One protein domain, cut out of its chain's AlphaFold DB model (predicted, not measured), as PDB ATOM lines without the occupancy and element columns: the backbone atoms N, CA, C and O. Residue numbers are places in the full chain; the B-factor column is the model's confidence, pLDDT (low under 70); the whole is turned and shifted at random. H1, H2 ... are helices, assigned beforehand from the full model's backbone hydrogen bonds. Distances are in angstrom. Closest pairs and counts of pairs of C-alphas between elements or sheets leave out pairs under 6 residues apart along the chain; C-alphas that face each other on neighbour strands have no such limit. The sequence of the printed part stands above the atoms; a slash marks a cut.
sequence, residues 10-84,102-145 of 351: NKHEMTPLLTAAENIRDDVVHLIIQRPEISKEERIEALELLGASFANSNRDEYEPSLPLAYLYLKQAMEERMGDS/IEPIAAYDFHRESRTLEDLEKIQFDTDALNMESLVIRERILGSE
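This is residues 10 to 84 and 102 to 145 of the 351 residues of the protein "Hypothetical protein" of Darwinula stevensoni (UniProt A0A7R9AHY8). In this rounded helical body H3 is the core, H4 runs side by side with it, the H1-H2 hairpin packs on another side, H6 crosses H3 near Ala 52, and H5 packs on H4. The printed part has 119 residues, with six named helices, H1 to H6 in order along the chain, holding 70 of them, and no named strand; its class is all helix, and it is compact, with a radius of gyration of the C-alphas of 13.6 A and spans of 38 by 36 by 28 A.

Find C-alpha 16 at (-21.854, 16.518, 33.286); H1 runs to 22. H2 is 26 to 33, H3 40 to 55 (23.1 A), H4 66 to 81, H5 117 to 123, and H6 127 to 142, ending at (-30.208, 9.234, 40.065).

From the hub H3, C-alphas Gly 51 and Ala 69 of H4 are closest, 3.9 A, at a shallow tilt of 17 degrees, opposite ways. H6 touches H3 at a steep 45 degrees, closest C-alphas Ser 134 and Ala 52, 4.1 A. Every O i to N i+4 pair is within hydrogen-bond range in H1, H2, H3, H4 and H6; in H5, 2 of 3.

Residues 85 to 101 are not printed; C-alphas 84 and 102 are 26.8 A apart. Look for pLDDT under 70 at 58 to 62 and 83 to 84.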
ATOM      1  N   ASN A  10     -19.820   9.584  34.691       92.06
ATOM      2  CA  ASN A  10     -18.902   9.245  35.780       92.06
ATOM      3  C   ASN A  10     -19.176   7.820  36.322       92.06
ATOM      4  O   ASN A  10     -20.016   7.096  35.796       92.06
ATOM      5  N   LYS A  11     -18.486   7.424  37.403       91.38
ATOM      6  CA  LYS A  11     -18.649   6.110  38.064       91.38
ATOM      7  C   LYS A  11     -20.039   5.854  38.679       91.38
ATOM      8  O   LYS A  11     -20.321   4.730  39.068       91.38
ATOM      9  N   HIS A  12     -20.872   6.888  38.782       90.19
ATOM     10  CA  HIS A  12     -22.249   6.844  39.282       90.19
ATOM     11  C   HIS A  12     -23.265   7.057  38.152       90.19
ATOM     12  O   HIS A  12     -24.382   7.496  38.398       90.19
ATOM     13  N   GLU A  13     -22.864   6.812  36.899       92.06
ATOM     14  CA  GLU A  13     -23.694   6.984  35.702       92.06
ATOM     15  C   GLU A  13     -24.194   8.423  35.448       92.06
ATOM     16  O   GLU A  13     -25.039   8.647  34.579       92.06
ATOM     17  N   MET A  14     -23.625   9.429  36.124       94.19
ATOM     18  CA  MET A  14     -24.019  10.830  35.956       94.19
ATOM     19  C   MET A  14     -23.264  11.491  34.809       94.19
ATOM     20  O   MET A  14     -22.032  11.478  34.756       94.19
ATOM     21  N   THR A  15     -24.004  12.133  33.907       95.69
ATOM     22  CA  THR A  15     -23.438  13.021  32.885       95.69
ATOM     23  C   THR A  15     -22.997  14.353  33.511       95.69
ATOM     24  O   THR A  15     -23.442  14.698  34.612       95.69
ATOM     25  N   PRO A  16     -22.173  15.167  32.822       96.00
ATOM     26  CA  PRO A  16     -21.854  16.518  33.286       96.00
ATOM     27  C   PRO A  16     -23.100  17.391  33.485       96.00
ATOM     28  O   PRO A  16     -23.120  18.225  34.384       96.00
ATOM     29  N   LEU A  17     -24.148  17.165  32.683       97.25
ATOM     30  CA  LEU A  17     -25.431  17.855  32.798       97.25
ATOM     31  C   LEU A  17     -26.159  17.496  34.101       97.25
ATOM     32  O   LEU A  17     -26.524  18.393  34.854       97.25
ATOM     33  N   LEU A  18     -26.319  16.201  34.399       97.25
ATOM     34  CA  LEU A  18     -26.956  15.756  35.647       97.25
ATOM     35  C   LEU A  18     -26.122  16.135  36.874       97.25
ATOM     36  O   LEU A  18     -26.672  16.525  37.896       97.25
ATOM     37  N   THR A  19     -24.793  16.101  36.749       96.44
ATOM     38  CA  THR A  19     -23.888  16.582  37.801       96.44
ATOM     39  C   THR A  19     -24.112  18.066  38.074       96.44
ATOM     40  O   THR A  19     -24.224  18.460  39.229       96.44
ATOM     41  N   ALA A  20     -24.216  18.901  37.037       96.19
ATOM     42  CA  ALA A  20     -24.515  20.320  37.210       96.19
ATOM     43  C   ALA A  20     -25.890  20.541  37.865       96.19
ATOM     44  O   ALA A  20     -25.997  21.357  38.777       96.19
ATOM     45  N   ALA A  21     -26.907  19.779  37.450       96.62
ATOM     46  CA  ALA A  21     -28.254  19.853  38.007       96.62
ATOM     47  C   ALA A  21     -28.301  19.484  39.500       96.62
ATOM     48  O   ALA A  21     -28.806  20.268  40.302       96.62
ATOM     49  N   GLU A  22     -27.703  18.353  39.887       95.25
ATOM     50  CA  GLU A  22     -27.638  17.896  41.286       95.25
ATOM     51  C   GLU A  22     -26.846  18.860  42.186       95.25
ATOM     52  O   GLU A  22     -27.135  19.023  43.369       95.25
ATOM     53  N   ASN A  23     -25.855  19.551  41.617       92.44
ATOM     54  CA  ASN A  23     -25.026  20.524  42.326       92.44
ATOM     55  C   ASN A  23     -25.550  21.969  42.228       92.44
ATOM     56  O   ASN A  23     -24.823  22.887  42.608       92.44
ATOM     57  N   ILE A  24     -26.782  22.183  41.745       93.88
ATOM     58  CA  ILE A  24     -27.445  23.501  41.719       93.88
ATOM     59  C   ILE A  24     -26.634  24.528  40.903       93.88
ATOM     60  O   ILE A  24     -26.556  25.713  41.213       93.88
ATOM     61  N   ARG A  25     -25.988  24.067  39.828       94.69
ATOM     62  CA  ARG A  25     -25.289  24.922  38.858       94.69
ATOM     63  C   ARG A  25     -26.224  25.244  37.703       94.69
ATOM     64  O   ARG A  25     -26.064  24.727  36.597       94.69
ATOM     65  N   ASP A  26     -27.258  26.028  37.991       94.50
ATOM     66  CA  ASP A  26     -28.310  26.359  37.030       94.50
ATOM     67  C   ASP A  26     -27.765  27.107  35.805       94.50
ATOM     68  O   ASP A  26     -28.153  26.804  34.677       94.50
ATOM     69  N   ASP A  27     -26.791  27.992  36.000       95.31
ATOM     70  CA  ASP A  27     -26.017  28.644  34.941       95.31
ATOM     71  C   ASP A  27     -25.395  27.640  33.948       95.31
ATOM     72  O   ASP A  27     -25.515  27.787  32.726       95.31
ATOM     73  N   VAL A  28     -24.777  26.577  34.467       96.44
ATOM     74  CA  VAL A  28     -24.169  25.504  33.674       96.44
ATOM     75  C   VAL A  28     -25.239  24.638  33.016       96.44
ATOM     76  O   VAL A  28     -25.094  24.296  31.839       96.44
ATOM     77  N   VAL A  29     -26.321  24.303  33.727       97.56
ATOM     78  CA  VAL A  29     -27.449  23.545  33.161       97.56
ATOM     79  C   VAL A  29     -28.024  24.289  31.960       97.56
ATOM     80  O   VAL A  29     -28.076  23.718  30.871       97.56
ATOM     81  N   HIS A  30     -28.355  25.576  32.107       96.38
ATOM     82  CA  HIS A  30     -28.897  26.409  31.026       96.38
ATOM     83  C   HIS A  30     -27.959  26.503  29.825       96.38
ATOM     84  O   HIS A  30     -28.417  26.498  28.683       96.38
ATOM     85  N   LEU A  31     -26.645  26.536  30.055       95.69
ATOM     86  CA  LEU A  31     -25.655  26.528  28.981       95.69
ATOM     87  C   LEU A  31     -25.584  25.176  28.252       95.69
ATOM     88  O   LEU A  31     -25.420  25.140  27.028       95.69
ATOM     89  N   ILE A  32     -25.688  24.056  28.972       95.19
ATOM     90  CA  ILE A  32     -25.586  22.717  28.379       95.19
ATOM     91  C   ILE A  32     -26.875  22.330  27.643       95.19
ATOM     92  O   ILE A  32     -26.784  21.819  26.528       95.19
ATOM     93  N   ILE A  33     -28.062  22.607  28.192       95.69
ATOM     94  CA  ILE A  33     -29.345  22.202  27.578       95.69
ATOM     95  C   ILE A  33     -29.649  22.906  26.246       95.69
ATOM     96  O   ILE A  33     -30.484  22.431  25.479       95.69
ATOM     97  N   GLN A  34     -28.983  24.028  25.957       93.06
ATOM     98  CA  GLN A  34     -29.096  24.749  24.680       93.06
ATOM     99  C   GLN A  34     -28.323  24.074  23.537       93.06
ATOM    100  O   GLN A  34     -28.409  24.501  22.383       93.06
ATOM    101  N   ARG A  35     -27.524  23.048  23.839       91.19
ATOM    102  CA  ARG A  35     -26.662  22.397  22.857       91.19
ATOM    103  C   ARG A  35     -27.467  21.418  21.992       91.19
ATOM    104  O   ARG A  35     -28.270  20.663  22.530       91.19
ATOM    105  N   PRO A  36     -27.224  21.371  20.669       90.00
ATOM    106  CA  PRO A  36     -27.994  20.530  19.751       90.00
ATOM    107  C   PRO A  36     -27.795  19.026  19.983       90.00
ATOM    108  O   PRO A  36     -28.623  18.235  19.544       90.00
ATOM    109  N   GLU A  37     -26.701  18.624  20.635       91.38
ATOM    110  CA  GLU A  37     -26.440  17.226  20.989       91.38
ATOM    111  C   GLU A  37     -27.236  16.708  22.197       91.38
ATOM    112  O   GLU A  37     -27.255  15.499  22.397       91.38
ATOM    113  N   ILE A  38     -27.864  17.585  22.990       94.19
ATOM    114  CA  ILE A  38     -28.662  17.189  24.156       94.19
ATOM    115  C   ILE A  38     -30.080  16.849  23.705       94.19
ATOM    116  O   ILE A  38     -30.759  17.667  23.075       94.19
ATOM    117  N   SER A  39     -30.536  15.640  24.032       93.31
ATOM    118  CA  SER A  39     -31.888  15.207  23.698       93.31
ATOM    119  C   SER A  39     -32.938  15.983  24.497       93.31
ATOM    120  O   SER A  39     -32.665  16.652  25.500       93.31
ATOM    121  N   LYS A  40     -34.190  15.900  24.047       92.19
ATOM    122  CA  LYS A  40     -35.305  16.519  24.759       92.19
ATOM    123  C   LYS A  40     -35.515  15.872  26.133       92.19
ATOM    124  O   LYS A  40     -35.758  16.585  27.100       92.19
ATOM    125  N   GLU A  41     -35.385  14.553  26.212       94.94
ATOM    126  CA  GLU A  41     -35.445  13.761  27.441       94.94
ATOM    127  C   GLU A  41     -34.340  14.178  28.416       94.94
ATOM    128  O   GLU A  41     -34.639  14.485  29.565       94.94
ATOM    129  N   GLU A  42     -33.093  14.294  27.944       95.81
ATOM    130  CA  GLU A  42     -31.961  14.736  28.773       95.81
ATOM    131  C   GLU A  42     -32.171  16.154  29.325       95.81
ATOM    132  O   GLU A  42     -31.862  16.422  30.486       95.81
ATOM    133  N   ARG A  43     -32.730  17.071  28.521       96.56
ATOM    134  CA  ARG A  43     -33.086  18.423  28.983       96.56
ATOM    135  C   ARG A  43     -34.163  18.387  30.065       96.56
ATOM    136  O   ARG A  43     -34.042  19.101  31.056       96.56
ATOM    137  N   ILE A  44     -35.206  17.582  29.871       97.44
ATOM    138  CA  ILE A  44     -36.305  17.437  30.831       97.44
ATOM    139  C   ILE A  44     -35.779  16.886  32.155       97.44
ATOM    140  O   ILE A  44     -36.008  17.504  33.189       97.44
ATOM    141  N   GLU A  45     -35.046  15.773  32.134       97.69
ATOM    142  CA  GLU A  45     -34.507  15.163  33.355       97.69
ATOM    143  C   GLU A  45     -33.541  16.102  34.079       97.69
ATOM    144  O   GLU A  45     -33.585  16.208  35.301       97.69
ATOM    145  N   ALA A  46     -32.717  16.855  33.347       98.31
ATOM    146  CA  ALA A  46     -31.836  17.845  33.954       98.31
ATOM    147  C   ALA A  46     -32.604  18.968  34.665       98.31
ATOM    148  O   ALA A  46     -32.216  19.368  35.761       98.31
ATOM    149  N   LEU A  47     -33.691  19.470  34.070       98.44
ATOM    150  CA  LEU A  47     -34.539  20.493  34.689       98.44
ATOM    151  C   LEU A  47     -35.313  19.939  35.895       98.44
ATOM    152  O   LEU A  47     -35.417  20.619  36.914       98.44
ATOM    153  N   GLU A  48     -35.810  18.702  35.812       98.50
ATOM    154  CA  GLU A  48     -36.462  18.018  36.936       98.50
ATOM    155  C   GLU A  48     -35.501  17.834  38.108       98.50
ATOM    156  O   GLU A  48     -35.828  18.202  39.236       98.50
ATOM    157  N   LEU A  49     -34.297  17.321  37.840       98.31
ATOM    158  CA  LEU A  49     -33.267  17.119  38.852       98.31
ATOM    159  C   LEU A  49     -32.785  18.447  39.446       98.31
ATOM    160  O   LEU A  49     -32.579  18.532  40.654       98.31
ATOM    161  N   LEU A  50     -32.643  19.494  38.627       97.50
ATOM    162  CA  LEU A  50     -32.278  20.829  39.097       97.50
ATOM    163  C   LEU A  50     -33.356  21.385  40.036       97.50
ATOM    164  O   LEU A  50     -33.041  21.819  41.142       97.50
ATOM    165  N   GLY A  51     -34.628  21.315  39.633       97.38
ATOM    166  CA  GLY A  51     -35.752  21.729  40.472       97.38
ATOM    167  C   GLY A  51     -35.818  20.939  41.777       97.38
ATOM    168  O   GLY A  51     -35.925  21.522  42.855       97.38
ATOM    169  N   ALA A  52     -35.657  19.618  41.704       97.12
ATOM    170  CA  ALA A  52     -35.602  18.768  42.884       97.12
ATOM    171  C   ALA A  52     -34.420  19.099  43.810       97.12
ATOM    172  O   ALA A  52     -34.543  19.020  45.037       97.12
ATOM    173  N   SER A  53     -33.300  19.530  43.230       95.31
ATOM    174  CA  SER A  53     -32.115  19.927  43.979       95.31
ATOM    175  C   SER A  53     -32.296  21.217  44.752       95.31
ATOM    176  O   SER A  53     -31.878  21.275  45.902       95.31
ATOM    177  N   PHE A  54     -33.014  22.193  44.198       95.00
ATOM    178  CA  PHE A  54     -33.373  23.408  44.932       95.00
ATOM    179  C   PHE A  54     -34.321  23.158  46.117       95.00
ATOM    180  O   PHE A  54     -34.313  23.945  47.058       95.00
ATOM    181  N   ALA A  55     -35.150  22.107  46.105       93.00
ATOM    182  CA  ALA A  55     -36.126  21.869  47.176       93.00
ATOM    183  C   ALA A  55     -35.491  21.326  48.468       93.00
ATOM    184  O   ALA A  55     -35.825  21.782  49.560       93.00
ATOM    185  N   ASN A  56     -34.552  20.382  48.340       85.62
ATOM    186  CA  ASN A  56     -33.906  19.694  49.464       85.62
ATOM    187  C   ASN A  56     -32.383  19.941  49.491       85.62
ATOM    188  O   ASN A  56     -31.604  19.001  49.656       85.62
ATOM    189  N   SER A  57     -31.940  21.183  49.283       78.88
ATOM    190  CA  SER A  57     -30.530  21.565  49.417       78.88
ATOM    191  C   SER A  57     -30.225  22.136  50.793       78.88
ATOM    192  O   SER A  57     -30.946  22.999  51.270       78.88
ATOM    193  N   ASN A  58     -29.121  21.715  51.401       66.44
ATOM    194  CA  ASN A  58     -28.530  22.395  52.555       66.44
ATOM    195  C   ASN A  58     -27.020  22.502  52.354       66.44
ATOM    196  O   ASN A  58     -26.233  21.893  53.073       66.44
ATOM    197  N   ARG A  59     -26.627  23.172  51.268       63.62
ATOM    198  CA  ARG A  59     -25.222  23.470  50.988       63.62
ATOM    199  C   ARG A  59     -24.946  24.875  51.501       63.62
ATOM    200  O   ARG A  59     -25.789  25.742  51.310       63.62
ATOM    201  N   ASP A  60     -23.765  25.108  52.066       56.53
ATOM    202  CA  ASP A  60     -23.379  26.390  52.684       56.53
ATOM    203  C   ASP A  60     -23.579  27.622  51.770       56.53
ATOM    204  O   ASP A  60     -23.719  28.742  52.252       56.53
ATOM    205  N   GLU A  61     -23.613  27.422  50.448       59.03
ATOM    206  CA  GLU A  61     -23.821  28.472  49.441       59.03
ATOM    207  C   GLU A  61     -25.296  28.679  49.029       59.03
ATOM    208  O   GLU A  61     -25.616  29.707  48.430       59.03
ATOM    209  N   TYR A  62     -26.202  27.735  49.325       62.47
ATOM    210  CA  TYR A  62     -27.586  27.741  48.836       62.47
ATOM    211  C   TYR A  62     -28.580  27.196  49.872       62.47
ATOM    212  O   TYR A  62     -28.667  25.985  50.106       62.47
ATOM    213  N   GLU A  63     -29.403  28.091  50.420       70.81
ATOM    214  CA  GLU A  63     -30.611  27.706  51.156       70.81
ATOM    215  C   GLU A  63     -31.636  27.049  50.210       70.81
ATOM    216  O   GLU A  63     -31.733  27.442  49.038       70.81
ATOM    217  N   PRO A  64     -32.427  26.069  50.689       79.12
ATOM    218  CA  PRO A  64     -33.460  25.460  49.866       79.12
ATOM    219  C   PRO A  64     -34.480  26.504  49.394       79.12
ATOM    220  O   PRO A  64     -35.010  27.294  50.174       79.12
ATOM    221  N   SER A  65     -34.783  26.483  48.096       90.25
ATOM    222  CA  SER A  65     -35.661  27.439  47.424       90.25
ATOM    223  C   SER A  65     -36.801  26.721  46.715       90.25
ATOM    224  O   SER A  65     -36.720  26.354  45.543       90.25
ATOM    225  N   LEU A  66     -37.918  26.571  47.427       93.00
ATOM    226  CA  LEU A  66     -39.158  26.014  46.878       93.00
ATOM    227  C   LEU A  66     -39.699  26.801  45.667       93.00
ATOM    228  O   LEU A  66     -40.169  26.160  44.727       93.00
ATOM    229  N   PRO A  67     -39.607  28.148  45.611       94.81
ATOM    230  CA  PRO A  67     -40.011  28.884  44.415       94.81
ATOM    231  C   PRO A  67     -39.188  28.520  43.173       94.81
ATOM    232  O   PRO A  67     -39.762  28.349  42.099       94.81
ATOM    233  N   LEU A  68     -37.862  28.375  43.309       95.12
ATOM    234  CA  LEU A  68     -36.999  27.955  42.197       95.12
ATOM    235  C   LEU A  68     -37.210  26.484  41.846       95.12
ATOM    236  O   LEU A  68     -37.260  26.146  40.665       95.12
ATOM    237  N   ALA A  69     -37.403  25.627  42.852       96.88
ATOM    238  CA  ALA A  69     -37.755  24.232  42.642       96.88
ATOM    239  C   ALA A  69     -39.002  24.118  41.761       96.88
ATOM    240  O   ALA A  69     -38.947  23.542  40.676       96.88
ATOM    241  N   TYR A  70     -40.100  24.756  42.170       97.94
ATOM    242  CA  TYR A  70     -41.342  24.764  41.403       97.94
ATOM    243  C   TYR A  70     -41.158  25.345  39.995       97.94
ATOM    244  O   TYR A  70     -41.673  24.772  39.037       97.94
ATOM    245  N   LEU A  71     -40.407  26.442  39.846       97.50
ATOM    246  CA  LEU A  71     -40.136  27.053  38.541       97.50
ATOM    247  C   LEU A  71     -39.500  26.052  37.566       97.50
ATOM    248  O   LEU A  71     -39.982  25.899  36.442       97.50
ATOM    249  N   TYR A  72     -38.451  25.351  37.997       98.19
ATOM    250  CA  TYR A  72     -37.751  24.382  37.153       98.19
ATOM    251  C   TYR A  72     -38.575  23.117  36.898       98.19
ATOM    252  O   TYR A  72     -38.608  22.633  35.763       98.19
ATOM    253  N   LEU A  73     -39.314  22.627  37.900       98.25
ATOM    254  CA  LEU A  73     -40.248  21.511  37.719       98.25
ATOM    255  C   LEU A  73     -41.357  21.861  36.717       98.25
ATOM    256  O   LEU A  73     -41.699  21.046  35.859       98.25
ATOM    257  N   LYS A  74     -41.882  23.090  36.778       97.94
ATOM    258  CA  LYS A  74     -42.886  23.586  35.835       97.94
ATOM    259  C   LYS A  74     -42.316  23.674  34.425       97.94
ATOM    260  O   LYS A  74     -42.934  23.152  33.502       97.94
ATOM    261  N   GLN A  75     -41.123  24.246  34.265       96.62
ATOM    262  CA  GLN A  75     -40.442  24.317  32.971       96.62
ATOM    263  C   GLN A  75     -40.227  22.920  32.365       96.62
ATOM    264  O   GLN A  75     -40.471  22.709  31.177       96.62
ATOM    265  N   ALA A  76     -39.811  21.941  33.173       97.38
ATOM    266  CA  ALA A  76     -39.644  20.566  32.712       97.38
ATOM    267  C   ALA A  76     -40.977  19.915  32.304       97.38
ATOM    268  O   ALA A  76     -41.046  19.214  31.293       97.38
ATOM    269  N   MET A  77     -42.051  20.169  33.058       96.12
ATOM    270  CA  MET A  77     -43.392  19.676  32.740       96.12
ATOM    271  C   MET A  77     -43.937  20.291  31.441       96.12
ATOM    272  O   MET A  77     -44.507  19.581  30.613       96.12
ATOM    273  N   GLU A  78     -43.716  21.586  31.214       94.19
ATOM    274  CA  GLU A  78     -44.052  22.263  29.953       94.19
ATOM    275  C   GLU A  78     -43.287  21.646  28.769       94.19
ATOM    276  O   GLU A  78     -43.875  21.365  27.724       94.19
ATOM    277  N   GLU A  79     -41.998  21.339  28.942       92.69
ATOM    278  CA  GLU A  79     -41.185  20.639  27.937       92.69
ATOM    279  C   GLU A  79     -41.682  19.208  27.665       92.69
ATOM    280  O   GLU A  79     -41.716  18.768  26.507       92.69
ATOM    281  N   ARG A  80     -42.131  18.471  28.692       93.56
ATOM    282  CA  ARG A  80     -42.760  17.148  28.522       93.56
ATOM    283  C   ARG A  80     -44.019  17.227  27.672       93.56
ATOM    284  O   ARG A  80     -44.123  16.484  26.694       93.56
ATOM    285  N   MET A  81     -44.934  18.126  28.033       88.94
ATOM    286  CA  MET A  81     -46.259  18.282  27.414       88.94
ATOM    287  C   MET A  81     -46.200  18.925  26.029       88.94
ATOM    288  O   MET A  81     -47.062  18.668  25.188       88.94
ATOM    289  N   GLY A  82     -45.158  19.716  25.779       78.44
ATOM    290  CA  GLY A  82     -44.965  20.433  24.534       78.44
ATOM    291  C   GLY A  82     -45.687  21.743  24.455       78.44
ATOM    292  O   GLY A  82     -46.757  21.949  25.026       78.44
ATOM    293  N   ASP A  83     -45.107  22.621  23.649       63.09
ATOM    294  CA  ASP A  83     -45.680  23.918  23.367       63.09
ATOM    295  C   ASP A  83     -46.893  23.763  22.433       63.09
ATOM    296  O   ASP A  83     -46.809  23.925  21.207       63.09
ATOM    297  N   SER A  84     -48.035  23.430  23.040       53.84
ATOM    298  CA  SER A  84     -49.345  23.321  22.386       53.84
ATOM    299  C   SER A  84     -49.733  24.625  21.673       53.84
ATOM    300  O   SER A  84     -50.546  24.612  20.753       53.84
ATOM    301  N   ILE A 102     -43.246   4.468  38.549       92.12
ATOM    302  CA  ILE A 102     -42.420   4.083  39.694       92.12
ATOM    303  C   ILE A 102     -43.349   3.732  40.841       92.12
ATOM    304  O   ILE A 102     -44.362   4.406  41.055       92.12
ATOM    305  N   GLU A 103     -43.020   2.653  41.545       93.38
ATOM    306  CA  GLU A 103     -43.756   2.270  42.741       93.38
ATOM    307  C   GLU A 103     -43.545   3.316  43.840       93.38
ATOM    308  O   GLU A 103     -42.401   3.687  44.110       93.38
ATOM    309  N   PRO A 104     -44.619   3.818  44.474       95.69
ATOM    310  CA  PRO A 104     -44.473   4.817  45.517       95.69
ATOM    311  C   PRO A 104     -43.672   4.282  46.705       95.69
ATOM    312  O   PRO A 104     -43.924   3.185  47.208       95.69
ATOM    313  N   ILE A 105     -42.734   5.094  47.178       97.19
ATOM    314  CA  ILE A 105     -41.853   4.751  48.292       97.19
ATOM    315  C   ILE A 105     -42.539   5.161  49.594       97.19
ATOM    316  O   ILE A 105     -42.921   6.318  49.771       97.19
ATOM    317  N   ALA A 106     -42.677   4.216  50.526       97.19
ATOM    318  CA  ALA A 106     -43.362   4.441  51.800       97.19
ATOM    319  C   ALA A 106     -42.745   5.593  52.614       97.19
ATOM    320  O   ALA A 106     -43.466   6.370  53.235       97.19
ATOM    321  N   ALA A 107     -41.417   5.744  52.570       97.56
ATOM    322  CA  ALA A 107     -40.703   6.815  53.264       97.56
ATOM    323  C   ALA A 107     -41.003   8.221  52.726       97.56
ATOM    324  O   ALA A 107     -40.815   9.198  53.447       97.56
ATOM    325  N   TYR A 108     -41.505   8.323  51.493       97.75
ATOM    326  CA  TYR A 108     -41.952   9.577  50.884       97.75
ATOM    327  C   TYR A 108     -43.473   9.732  50.972       97.75
ATOM    328  O   TYR A 108     -44.082  10.315  50.085       97.75
ATOM    329  N   ASP A 109     -44.103   9.155  52.002       95.62
ATOM    330  CA  ASP A 109     -45.557   9.195  52.233       95.62
ATOM    331  C   ASP A 109     -46.372   8.640  51.049       95.62
ATOM    332  O   ASP A 109     -47.475   9.091  50.743       95.62
ATOM    333  N   PHE A 110     -45.789   7.672  50.327       97.19
ATOM    334  CA  PHE A 110     -46.324   7.135  49.071       97.19
ATOM    335  C   PHE A 110     -46.630   8.218  48.019       97.19
ATOM    336  O   PHE A 110     -47.513   8.036  47.171       97.19
ATOM    337  N   HIS A 111     -45.892   9.333  48.053       97.25
ATOM    338  CA  HIS A 111     -46.048  10.438  47.114       97.25
ATOM    339  C   HIS A 111     -45.867   9.951  45.676       97.25
ATOM    340  O   HIS A 111     -44.937   9.208  45.350       97.25
ATOM    341  N   ARG A 112     -46.781  10.374  44.803       96.69
ATOM    342  CA  ARG A 112     -46.743  10.073  43.372       96.69
ATOM    343  C   ARG A 112     -46.350  11.324  42.623       96.69
ATOM    344  O   ARG A 112     -46.988  12.360  42.774       96.69
ATOM    345  N   GLU A 113     -45.334  11.180  41.790       96.94
ATOM    346  CA  GLU A 113     -44.821  12.275  40.989       96.94
ATOM    347  C   GLU A 113     -45.911  12.884  40.096       96.94
ATOM    348  O   GLU A 113     -46.653  12.165  39.414       96.94
ATOM    349  N   SER A 114     -45.977  14.214  40.079       97.06
ATOM    350  CA  SER A 114     -46.931  14.982  39.282       97.06
ATOM    351  C   SER A 114     -46.790  14.617  37.806       97.06
ATOM    352  O   SER A 114     -45.680  14.639  37.269       97.06
ATOM    353  N   ARG A 115     -47.893  14.278  37.121       94.62
ATOM    354  CA  ARG A 115     -47.870  13.850  35.704       94.62
ATOM    355  C   ARG A 115     -48.385  14.914  34.740       94.62
ATOM    356  O   ARG A 115     -48.167  14.789  33.539       94.62
ATOM    357  N   THR A 116     -49.048  15.947  35.253       94.00
ATOM    358  CA  THR A 116     -49.576  17.071  34.475       94.00
ATOM    359  C   THR A 116     -49.204  18.408  35.118       94.00
ATOM    360  O   THR A 116     -48.797  18.459  36.280       94.00
ATOM    361  N   LEU A 117     -49.367  19.509  34.373       94.81
ATOM    362  CA  LEU A 117     -49.221  20.858  34.931       94.81
ATOM    363  C   LEU A 117     -50.230  21.126  36.050       94.81
ATOM    364  O   LEU A 117     -49.869  21.735  37.046       94.81
ATOM    365  N   GLU A 118     -51.459  20.624  35.915       96.50
ATOM    366  CA  GLU A 118     -52.497  20.785  36.935       96.50
ATOM    367  C   GLU A 118     -52.116  20.073  38.245       96.50
ATOM    368  O   GLU A 118     -52.330  20.611  39.328       96.50
ATOM    369  N   ASP A 119     -51.525  18.876  38.158       96.62
ATOM    370  CA  ASP A 119     -51.035  18.151  39.336       96.62
ATOM    371  C   ASP A 119     -49.929  18.937  40.047       96.62
ATOM    372  O   ASP A 119     -49.966  19.096  41.265       96.62
ATOM    373  N   LEU A 120     -48.986  19.485  39.276       97.38
ATOM    374  CA  LEU A 120     -47.874  20.258  39.821       97.38
ATOM    375  C   LEU A 120     -48.347  21.588  40.436       97.38
ATOM    376  O   LEU A 120     -47.866  21.997  41.492       97.38
ATOM    377  N   GLU A 121     -49.316  22.261  39.811       97.00
ATOM    378  CA  GLU A 121     -49.915  23.502  40.320       97.00
ATOM    379  C   GLU A 121     -50.624  23.296  41.667       97.00
ATOM    380  O   GLU A 121     -50.554  24.172  42.533       97.00
ATOM    381  N   LYS A 122     -51.237  22.124  41.897       97.81
ATOM    382  CA  LYS A 122     -51.879  21.786  43.183       97.81
ATOM    383  C   LYS A 122     -50.892  21.758  44.351       97.81
ATOM    384  O   LYS A 122     -51.292  22.079  45.467       97.81
ATOM    385  N   ILE A 123     -49.628  21.410  44.103       97.12
ATOM    386  CA  ILE A 123     -48.598  21.298  45.147       97.12
ATOM    387  C   ILE A 123     -47.682  22.526  45.247       97.12
ATOM    388  O   ILE A 123     -46.816  22.567  46.113       97.12
ATOM    389  N   GLN A 124     -47.874  23.557  44.413       95.81
ATOM    390  CA  GLN A 124     -46.991  24.734  44.340       95.81
ATOM    391  C   GLN A 124     -46.739  25.410  45.700       95.81
ATOM    392  O   GLN A 124     -45.635  25.882  45.971       95.81
ATOM    393  N   PHE A 125     -47.775  25.496  46.535       94.50
ATOM    394  CA  PHE A 125     -47.717  26.145  47.849       94.50
ATOM    395  C   PHE A 125     -47.719  25.144  49.007       94.50
ATOM    396  O   PHE A 125     -47.658  25.549  50.169       94.50
ATOM    397  N   ASP A 126     -47.762  23.848  48.702       96.25
ATOM    398  CA  ASP A 126     -47.609  22.793  49.690       96.25
ATOM    399  C   ASP A 126     -46.124  22.453  49.820       96.25
ATOM    400  O   ASP A 126     -45.528  21.737  49.014       96.25
ATOM    401  N   THR A 127     -45.515  23.013  50.863       93.94
ATOM    402  CA  THR A 127     -44.093  22.810  51.156       93.94
ATOM    403  C   THR A 127     -43.751  21.336  51.343       93.94
ATOM    404  O   THR A 127     -42.672  20.909  50.944       93.94
ATOM    405  N   ASP A 128     -44.625  20.560  51.975       93.81
ATOM    406  CA  ASP A 128     -44.354  19.156  52.264       93.81
ATOM    407  C   ASP A 128     -44.427  18.328  50.981       93.81
ATOM    408  O   ASP A 128     -43.466  17.638  50.635       93.81
ATOM    409  N   ALA A 129     -45.505  18.505  50.213       96.56
ATOM    410  CA  ALA A 129     -45.702  17.805  48.951       96.56
ATOM    411  C   ALA A 129     -44.605  18.127  47.927       96.56
ATOM    412  O   ALA A 129     -44.118  17.221  47.257       96.56
ATOM    413  N   LEU A 130     -44.146  19.382  47.829       96.88
ATOM    414  CA  LEU A 130     -43.060  19.747  46.909       96.88
ATOM    415  C   LEU A 130     -41.702  19.147  47.333       96.88
ATOM    416  O   LEU A 130     -40.873  18.787  46.491       96.88
ATOM    417  N   ASN A 131     -41.471  18.989  48.640       96.62
ATOM    418  CA  ASN A 131     -40.291  18.284  49.140       96.62
ATOM    419  C   ASN A 131     -40.363  16.773  48.878       96.62
ATOM    420  O   ASN A 131     -39.339  16.178  48.555       96.62
ATOM    421  N   MET A 132     -41.538  16.147  48.985       97.62
ATOM    422  CA  MET A 132     -41.694  14.726  48.643       97.62
ATOM    423  C   MET A 132     -41.598  14.495  47.130       97.62
ATOM    424  O   MET A 132     -40.877  13.597  46.699       97.62
ATOM    425  N   GLU A 133     -42.223  15.356  46.319       98.06
ATOM    426  CA  GLU A 133     -42.105  15.364  44.853       98.06
ATOM    427  C   GLU A 133     -40.633  15.375  44.428       98.06
ATOM    428  O   GLU A 133     -40.210  14.574  43.597       98.06
ATOM    429  N   SER A 134     -39.823  16.240  45.038       97.69
ATOM    430  CA  SER A 134     -38.401  16.346  44.711       97.69
ATOM    431  C   SER A 134     -37.565  15.137  45.147       97.69
ATOM    432  O   SER A 134     -36.655  14.757  44.412       97.69
ATOM    433  N   LEU A 135     -37.863  14.490  46.281       97.94
ATOM    434  CA  LEU A 135     -37.189  13.239  46.660       97.94
ATOM    435  C   LEU A 135     -37.528  12.095  45.693       97.94
ATOM    436  O   LEU A 135     -36.627  11.384  45.249       97.94
ATOM    437  N   VAL A 136     -38.800  11.979  45.290       98.06
ATOM    438  CA  VAL A 136     -39.246  11.002  44.281       98.06
ATOM    439  C   VAL A 136     -38.536  11.232  42.943       98.06
ATOM    440  O   VAL A 136     -38.013  10.287  42.350       98.06
ATOM    441  N   ILE A 137     -38.463  12.485  42.484       98.06
ATOM    442  CA  ILE A 137     -37.758  12.863  41.248       98.06
ATOM    443  C   ILE A 137     -36.274  12.499  41.320       98.06
ATOM    444  O   ILE A 137     -35.731  11.926  40.373       98.06
ATOM    445  N   ARG A 138     -35.610  12.819  42.436       97.19
ATOM    446  CA  ARG A 138     -34.190  12.513  42.632       97.19
ATOM    447  C   ARG A 138     -33.924  11.019  42.578       97.19
ATOM    448  O   ARG A 138     -33.056  10.599  41.822       97.19
ATOM    449  N   GLU A 139     -34.681  10.218  43.321       97.19
ATOM    450  CA  GLU A 139     -34.483   8.766  43.342       97.19
ATOM    451  C   GLU A 139     -34.770   8.132  41.977       97.19
ATOM    452  O   GLU A 139     -34.027   7.252  41.542       97.19
ATOM    453  N   ARG A 140     -35.771   8.642  41.243       97.38
ATOM    454  CA  ARG A 140     -36.040   8.233  39.859       97.38
ATOM    455  C   ARG A 140     -34.855   8.477  38.928       97.38
ATOM    456  O   ARG A 140     -34.533   7.606  38.126       97.38
ATOM    457  N   ILE A 141     -34.295   9.687  38.954       97.31
ATOM    458  CA  ILE A 141     -33.294  10.128  37.969       97.31
ATOM    459  C   ILE A 141     -31.906   9.592  38.323       97.31
ATOM    460  O   ILE A 141     -31.176   9.142  37.442       97.31
ATOM    461  N   LEU A 142     -31.532   9.646  39.601       96.06
ATOM    462  CA  LEU A 142     -30.208   9.234  40.065       96.06
ATOM    463  C   LEU A 142     -30.104   7.715  40.255       96.06
ATOM    464  O   LEU A 142     -29.029   7.150  40.058       96.06
ATOM    465  N   GLY A 143     -31.211   7.061  40.615       95.19
ATOM    466  CA  GLY A 143     -31.252   5.654  41.004       95.19
ATOM    467  C   GLY A 143     -30.848   5.419  42.465       95.19
ATOM    468  O   GLY A 143     -30.111   6.201  43.065       95.19
ATOM    469  N   SER A 144     -31.307   4.298  43.029       94.56
ATOM    470  CA  SER A 144     -31.114   3.929  44.444       94.56
ATOM    471  C   SER A 144     -29.649   3.743  44.855       94.56
ATOM    472  O   SER A 144     -29.297   3.930  46.017       94.56
ATOM    473  N   GLU A 145     -28.781   3.400  43.903       93.75
ATOM    474  CA  GLU A 145     -27.353   3.167  44.148       93.75
ATOM    475  C   GLU A 145     -26.523   4.461  44.180       93.75
ATOM    476  O   GLU A 145     -25.338   4.440  44.527       93.75
TER     477      GLU A 145